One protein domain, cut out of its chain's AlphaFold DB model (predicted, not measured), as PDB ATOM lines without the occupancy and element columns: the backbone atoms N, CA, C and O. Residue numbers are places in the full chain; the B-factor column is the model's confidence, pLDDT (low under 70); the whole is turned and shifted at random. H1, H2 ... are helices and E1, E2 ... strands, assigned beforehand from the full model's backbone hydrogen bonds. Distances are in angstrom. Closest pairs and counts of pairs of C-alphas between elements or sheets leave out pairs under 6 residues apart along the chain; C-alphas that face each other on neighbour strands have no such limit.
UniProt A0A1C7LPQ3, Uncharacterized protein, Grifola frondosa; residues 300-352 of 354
ATOM      1  N   TYR A 300      28.847   0.271  -1.221       73.44
ATOM      2  CA  TYR A 300      28.164  -0.425  -2.301       73.44
ATOM      3  C   TYR A 300      28.946  -1.684  -2.659       73.44
ATOM      4  O   TYR A 300      30.177  -1.679  -2.675       73.44
ATOM      5  N   SER A 301      28.242  -2.764  -2.971       73.12
ATOM      6  CA  SER A 301      28.831  -3.985  -3.514       73.12
ATOM      7  C   SER A 301      28.044  -4.426  -4.731       73.12
ATOM      8  O   SER A 301      26.817  -4.349  -4.714       73.12
ATOM      9  N   ASP A 302      28.739  -4.925  -5.739       68.88
ATOM     10  CA  ASP A 302      28.131  -5.494  -6.936       68.88
ATOM     11  C   ASP A 302      28.904  -6.747  -7.367       68.88
ATOM     12  O   ASP A 302      30.090  -6.906  -7.052       68.88
ATOM     13  N   ALA A 303      28.232  -7.652  -8.068       71.44
ATOM     14  CA  ALA A 303      28.832  -8.864  -8.596       71.44
ATOM     15  C   ALA A 303      28.360  -9.125 -10.027       71.44
ATOM     16  O   ALA A 303      27.176  -9.152 -10.334       71.44
ATOM     17  N   SER A 304      29.316  -9.401 -10.910       73.31
ATOM     18  CA  SER A 304      29.074  -9.756 -12.302       73.31
ATOM     19  C   SER A 304      29.744 -11.079 -12.634       73.31
ATOM     20  O   SER A 304      30.872 -11.362 -12.223       73.31
ATOM     21  N   SER A 305      29.067 -11.884 -13.451       71.06
ATOM     22  CA  SER A 305      29.638 -13.140 -13.939       71.06
ATOM     23  C   SER A 305      30.831 -12.948 -14.886       71.06
ATOM     24  O   SER A 305      31.621 -13.879 -15.043       71.06
ATOM     25  N   GLU A 306      30.983 -11.754 -15.466       67.94
ATOM     26  CA  GLU A 306      32.071 -11.399 -16.386       67.94
ATOM     27  C   GLU A 306      33.211 -10.662 -15.667       67.94
ATOM     28  O   GLU A 306      34.385 -10.979 -15.869       67.94
ATOM     29  N   CYS A 307      32.865  -9.712 -14.791       70.31
ATOM     30  CA  CYS A 307      33.833  -8.824 -14.138       70.31
ATOM     31  C   CYS A 307      34.267  -9.307 -12.742       70.31
ATOM     32  O   CYS A 307      35.357  -8.968 -12.283       70.31
ATOM     33  N   GLY A 308      33.455 -10.135 -12.083       86.75
ATOM     34  CA  GLY A 308      33.664 -10.583 -10.709       86.75
ATOM     35  C   GLY A 308      32.990  -9.679  -9.676       86.75
ATOM     36  O   GLY A 308      31.932  -9.125  -9.941       86.75
ATOM     37  N   ILE A 309      33.571  -9.571  -8.483       81.94
ATOM     38  CA  ILE A 309      32.992  -8.870  -7.329       81.94
ATOM     39  C   ILE A 309      33.667  -7.511  -7.169       81.94
ATOM     40  O   ILE A 309      34.894  -7.447  -7.120       81.94
ATOM     41  N   GLY A 310      32.885  -6.443  -7.038       74.69
ATOM     42  CA  GLY A 310      33.347  -5.093  -6.732       74.69
ATOM     43  C   GLY A 310      32.760  -4.590  -5.417       74.69
ATOM     44  O   GLY A 310      31.590  -4.814  -5.127       74.69
ATOM     45  N   VAL A 311      33.570  -3.896  -4.618       78.00
ATOM     46  CA  VAL A 311      33.124  -3.189  -3.413       78.00
ATOM     47  C   VAL A 311      33.666  -1.766  -3.436       78.00
ATOM     48  O   VAL A 311      34.853  -1.561  -3.698       78.00
ATOM     49  N   CYS A 312      32.808  -0.799  -3.129       78.88
ATOM     50  CA  CYS A 312      33.129   0.610  -2.958       78.88
ATOM     51  C   CYS A 312      32.765   1.053  -1.536       78.88
ATOM     52  O   CYS A 312      31.709   0.675  -1.037       78.88
ATOM     53  N   VAL A 313      33.631   1.834  -0.891       79.19
ATOM     54  CA  VAL A 313      33.399   2.486   0.406       79.19
ATOM     55  C   VAL A 313      33.871   3.932   0.282       79.19
ATOM     56  O   VAL A 313      35.080   4.190   0.240       79.19
ATOM     57  N   GLY A 314      32.929   4.872   0.204       78.06
ATOM     58  CA  GLY A 314      33.226   6.274  -0.083       78.06
ATOM     59  C   GLY A 314      33.878   6.444  -1.459       78.06
ATOM     60  O   GLY A 314      33.282   6.128  -2.483       78.06
ATOM     61  N   ASP A 315      35.115   6.933  -1.482       84.31
ATOM     62  CA  ASP A 315      35.923   7.168  -2.686       84.31
ATOM     63  C   ASP A 315      36.870   6.004  -3.039       84.31
ATOM     64  O   ASP A 315      37.582   6.046  -4.046       84.31
ATOM     65  N   ARG A 316      36.901   4.950  -2.217       83.12
ATOM     66  CA  ARG A 316      37.810   3.811  -2.379       83.12
ATOM     67  C   ARG A 316      37.063   2.593  -2.876       83.12
ATOM     68  O   ARG A 316      36.027   2.224  -2.335       83.12
ATOM     69  N   TRP A 317      37.649   1.900  -3.844       89.69
ATOM     70  CA  TRP A 317      37.079   0.679  -4.396       89.69
ATOM     71  C   TRP A 317      38.105  -0.448  -4.465       89.69
ATOM     72  O   TRP A 317      39.320  -0.233  -4.490       89.69
ATOM     73  N   ARG A 318      37.600  -1.680  -4.499       85.31
ATOM     74  CA  ARG A 318      38.388  -2.877  -4.780       85.31
ATOM     75  C   ARG A 318      37.543  -3.893  -5.531       85.31
ATOM     76  O   ARG A 318      36.361  -4.042  -5.241       85.31
ATOM     77  N   ALA A 319      38.164  -4.595  -6.472       91.06
ATOM     78  CA  ALA A 319      37.510  -5.637  -7.247       91.06
ATOM     79  C   ALA A 319      38.325  -6.936  -7.258       91.06
ATOM     80  O   ALA A 319      39.556  -6.918  -7.171       91.06
ATOM     81  N   TRP A 320      37.623  -8.059  -7.382       90.19
ATOM     82  CA  TRP A 320      38.178  -9.405  -7.460       90.19
ATOM     83  C   TRP A 320      37.534 -10.163  -8.606       90.19
ATOM     84  O   TRP A 320      36.313 -10.218  -8.723       90.19
ATOM     85  N   ARG A 321      38.360 -10.814  -9.421       92.56
ATOM     86  CA  ARG A 321      37.879 -11.645 -10.521       92.56
ATOM     87  C   ARG A 321      37.461 -13.023 -10.011       92.56
ATOM     88  O   ARG A 321      38.197 -13.652  -9.253       92.56
ATOM     89  N   LEU A 322      36.319 -13.516 -10.485       88.00
ATOM     90  CA  LEU A 322      35.904 -14.899 -10.255       88.00
ATOM     91  C   LEU A 322      36.749 -15.845 -11.123       88.00
ATOM     92  O   LEU A 322      36.889 -15.640 -12.330       88.00
ATOM     93  N   LEU A 323      37.341 -16.868 -10.505       90.12
ATOM     94  CA  LEU A 323      38.184 -17.839 -11.207       90.12
ATOM     95  C   LEU A 323      37.343 -18.805 -12.060       90.12
ATOM     96  O   LEU A 323      36.187 -19.074 -11.720       90.12
ATOM     97  N   PRO A 324      37.903 -19.377 -13.144       89.25
ATOM     98  CA  PRO A 324      37.228 -20.426 -13.903       89.25
ATOM     99  C   PRO A 324      36.743 -21.563 -12.992       89.25
ATOM    100  O   PRO A 324      37.463 -21.996 -12.097       89.25
ATOM    101  N   GLY A 325      35.510 -22.030 -13.209       85.00
ATOM    102  CA  GLY A 325      34.883 -23.070 -12.382       85.00
ATOM    103  C   GLY A 325      34.142 -22.564 -11.137       85.00
ATOM    104  O   GLY A 325      33.580 -23.373 -10.404       85.00
ATOM    105  N   TRP A 326      34.067 -21.247 -10.902       84.25
ATOM    106  CA  TRP A 326      33.361 -20.690  -9.737       84.25
ATOM    107  C   TRP A 326      31.862 -21.035  -9.674       84.25
ATOM    108  O   TRP A 326      31.327 -21.125  -8.574       84.25
ATOM    109  N   LYS A 327      31.206 -21.263 -10.826       85.19
ATOM    110  CA  LYS A 327      29.793 -21.689 -10.931       85.19
ATOM    111  C   LYS A 327      29.548 -23.167 -10.563       85.19
ATOM    112  O   LYS A 327      28.451 -23.679 -10.757       85.19
ATOM    113  N   GLY A 328      30.568 -23.892 -10.098       83.31
ATOM    114  CA  GLY A 328      30.414 -25.274  -9.634       83.31
ATOM    115  C   GLY A 328      29.611 -25.378  -8.331       83.31
ATOM    116  O   GLY A 328      29.470 -24.402  -7.597       83.31
ATOM    117  N   ASP A 329      29.120 -26.577  -8.011       81.00
ATOM    118  CA  ASP A 329      28.501 -26.907  -6.711       81.00
ATOM    119  C   ASP A 329      27.257 -26.073  -6.347       81.00
ATOM    120  O   ASP A 329      27.053 -25.711  -5.190       81.00
ATOM    121  N   GLY A 330      26.429 -25.728  -7.339       74.00
ATOM    122  CA  GLY A 330      25.199 -24.952  -7.123       74.00
ATOM    123  C   GLY A 330      25.429 -23.462  -6.841       74.00
ATOM    124  O   GLY A 330      24.507 -22.767  -6.420       74.00
ATOM    125  N   ARG A 331      26.648 -22.952  -7.061       78.31
ATOM    126  CA  ARG A 331      26.952 -21.522  -6.956       78.31
ATOM    127  C   ARG A 331      26.462 -20.780  -8.194       78.31
ATOM    128  O   ARG A 331      26.948 -20.996  -9.303       78.31
ATOM    129  N   GLU A 332      25.541 -19.851  -7.978       76.25
ATOM    130  CA  GLU A 332      25.021 -18.950  -9.008       76.25
ATOM    131  C   GLU A 332      25.426 -17.494  -8.741       76.25
ATOM    132  O   GLU A 332      26.160 -17.202  -7.799       76.25
ATOM    133  N   ILE A 333      24.960 -16.554  -9.569       69.69
ATOM    134  CA  ILE A 333      25.298 -15.131  -9.415       69.69
ATOM    135  C   ILE A 333      24.921 -14.583  -8.029       69.69
ATOM    136  O   ILE A 333      25.724 -13.872  -7.432       69.69
ATOM    137  N   GLY A 334      23.802 -15.035  -7.452       59.81
ATOM    138  CA  GLY A 334      23.397 -14.657  -6.094       59.81
ATOM    139  C   GLY A 334      24.384 -15.097  -5.003       59.81
ATOM    140  O   GLY A 334      24.520 -14.428  -3.983       59.81
ATOM    141  N   TRP A 335      25.147 -16.177  -5.223       78.56
ATOM    142  CA  TRP A 335      26.245 -16.542  -4.321       78.56
ATOM    143  C   TRP A 335      27.370 -15.500  -4.377       78.56
ATOM    144  O   TRP A 335      27.893 -15.103  -3.338       78.56
ATOM    145  N   ALA A 336      27.721 -15.020  -5.573       64.12
ATOM    146  CA  ALA A 336      28.755 -14.000  -5.738       64.12
ATOM    147  C   ALA A 336      28.317 -12.635  -5.171       64.12
ATOM    148  O   ALA A 336      29.135 -11.955  -4.553       64.12
ATOM    149  N   GLU A 337      27.039 -12.267  -5.304       64.88
ATOM    150  CA  GLU A 337      26.453 -11.079  -4.661       64.88
ATOM    151  C   GLU A 337      26.540 -11.168  -3.131       64.88
ATOM    152  O   GLU A 337      26.988 -10.225  -2.476       64.88
ATOM    153  N   ALA A 338      26.196 -12.324  -2.552       61.75
ATOM    154  CA  ALA A 338      26.296 -12.552  -1.111       61.75
ATOM    155  C   ALA A 338      27.744 -12.446  -0.601       61.75
ATOM    156  O   ALA A 338      27.990 -11.844   0.447       61.75
ATOM    157  N   VAL A 339      28.716 -12.968  -1.358       73.25
ATOM    158  CA  VAL A 339      30.149 -12.815  -1.050       73.25
ATOM    159  C   VAL A 339      30.584 -11.348  -1.153       73.25
ATOM    160  O   VAL A 339      31.343 -10.875  -0.306       73.25
ATOM    161  N   GLY A 340      30.091 -10.602  -2.148       66.81
ATOM    162  CA  GLY A 340      30.341  -9.164  -2.283       66.81
ATOM    163  C   GLY A 340      29.826  -8.358  -1.093       66.81
ATOM    164  O   GLY A 340      30.559  -7.530  -0.545       66.81
ATOM    165  N   PHE A 341      28.617  -8.667  -0.627       61.97
ATOM    166  CA  PHE A 341      28.060  -8.080   0.588       61.97
ATOM    167  C   PHE A 341      28.906  -8.423   1.824       61.97
ATOM    168  O   PHE A 341      29.244  -7.546   2.620       61.97
ATOM    169  N   GLU A 342      29.327  -9.683   1.975       70.25
ATOM    170  CA  GLU A 342      30.200 -10.096   3.078       70.25
ATOM    171  C   GLU A 342      31.542  -9.341   3.067       70.25
ATOM    172  O   GLU A 342      32.031  -8.913   4.118       70.25
ATOM    173  N   PHE A 343      32.137  -9.138   1.886       73.00
ATOM    174  CA  PHE A 343      33.360  -8.348   1.728       73.00
ATOM    175  C   PHE A 343      33.151  -6.899   2.157       73.00
ATOM    176  O   PHE A 343      33.991  -6.374   2.888       73.00
ATOM    177  N   ALA A 344      32.037  -6.276   1.765       66.12
ATOM    178  CA  ALA A 344      31.686  -4.924   2.188       66.12
ATOM    179  C   ALA A 344      31.633  -4.803   3.718       66.12
ATOM    180  O   ALA A 344      32.326  -3.960   4.289       66.12
ATOM    181  N   ILE A 345      30.933  -5.715   4.400       72.38
ATOM    182  CA  ILE A 345      30.868  -5.733   5.870       72.38
ATOM    183  C   ILE A 345      32.256  -5.930   6.495       72.38
ATOM    184  O   ILE A 345      32.640  -5.203   7.412       72.38
ATOM    185  N   LYS A 346      33.056  -6.876   5.990       75.94
ATOM    186  CA  LYS A 346      34.418  -7.119   6.498       75.94
ATOM    187  C   LYS A 346      35.340  -5.912   6.313       75.94
ATOM    188  O   LYS A 346      36.178  -5.655   7.179       75.94
ATOM    189  N   ILE A 347      35.211  -5.185   5.202       76.38
ATOM    190  CA  ILE A 347      35.981  -3.966   4.935       76.38
ATOM    191  C   ILE A 347      35.589  -2.873   5.926       76.38
ATOM    192  O   ILE A 347      36.482  -2.294   6.541       76.38
ATOM    193  N   LEU A 348      34.291  -2.647   6.139       72.88
ATOM    194  CA  LEU A 348      33.793  -1.669   7.110       72.88
ATOM    195  C   LEU A 348      34.331  -1.937   8.516       72.88
ATOM    196  O   LEU A 348      34.963  -1.065   9.115       72.88
ATOM    197  N   LEU A 349      34.216  -3.185   8.979       77.31
ATOM    198  CA  LEU A 349      34.732  -3.604  10.284       77.31
ATOM    199  C   LEU A 349      36.245  -3.385  10.409       77.31
ATOM    200  O   LEU A 349      36.730  -2.961  11.457       77.31
ATOM    201  N   LYS A 350      37.009  -3.656   9.344       82.25
ATOM    202  CA  LYS A 350      38.469  -3.489   9.347       82.25
ATOM    203  C   LYS A 350      38.903  -2.024   9.283       82.25
ATOM    204  O   LYS A 350      39.969  -1.693   9.795       82.25
ATOM    205  N   LEU A 351      38.098  -1.163   8.665       74.94
ATOM    206  CA  LEU A 351      38.306   0.285   8.636       74.94
ATOM    207  C   LEU A 351      37.849   0.975   9.931       74.94
ATOM    208  O   LEU A 351      38.065   2.174  10.074       74.94
ATOM    209  N   GLY A 352      37.249   0.235  10.870       73.88
ATOM    210  CA  GLY A 352      36.700   0.796  12.106       73.88
ATOM    211  C   GLY A 352      35.459   1.657  11.866       73.88
ATOM    212  O   GLY A 352      35.160   2.528  12.678       73.88
TER     213      GLY A 352
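Overview. This is residues 300 to 352 of the 354 residues of an uncharacterized protein of Grifola frondosa (UniProt A0A1C7LPQ3). A small sheet of three strands has one long helix, H1, over one face, in two layers, and the loop of residues 321 to 332 lies at one end of this rod. The sheet is a meander, each strand the antiparallel neighbour of the one before, in the order E1 - E2 - E3. The printed part has 53 residues, with three named strands and then one named helix, class mixed. It is only just compact, close to loose, with a radius of gyration of the C-alphas of 11.5 A and spans of 34 by 17 by 14 A.

Arrangement. E2, residues 308 to 313, is the inner strand between edge strands E1, residues 300 to 304, and E3, residues 316 to 320. E1 and E2 form a hairpin, with N 302 and O 310 within hydrogen-bond range at 2.9 A. E2 and E3 form another, with N 311 and O 318 at 2.9 A. H1, residues 333 to 351, is on the sheet at a height of 7.9 A, over E1 and E2, only just slantwise to the strands at 33 degrees to E1 on the local plane. The closest C-alphas of E1 and H1 are those of Ala 303 and Glu 337, 5.1 A apart. Every O i to N i+4 pair in H1 is within hydrogen-bond range.

Along the chain. E1 measures 13.7 A from C-alpha 300 at (28.164, -0.425, -2.301), E2 17.2 A, E3 14.2 A, and H1 27.1 A to C-alpha 351 at (38.306, 0.285, 8.636).

Size, cuts and confidence. The two C-alphas farthest apart, of Asp 315 and Asp 329, are 35.1 A apart. The printed part has no cut; the link E3 to H1 is long. Ten residues have pLDDT under 70, among them 336 to 338.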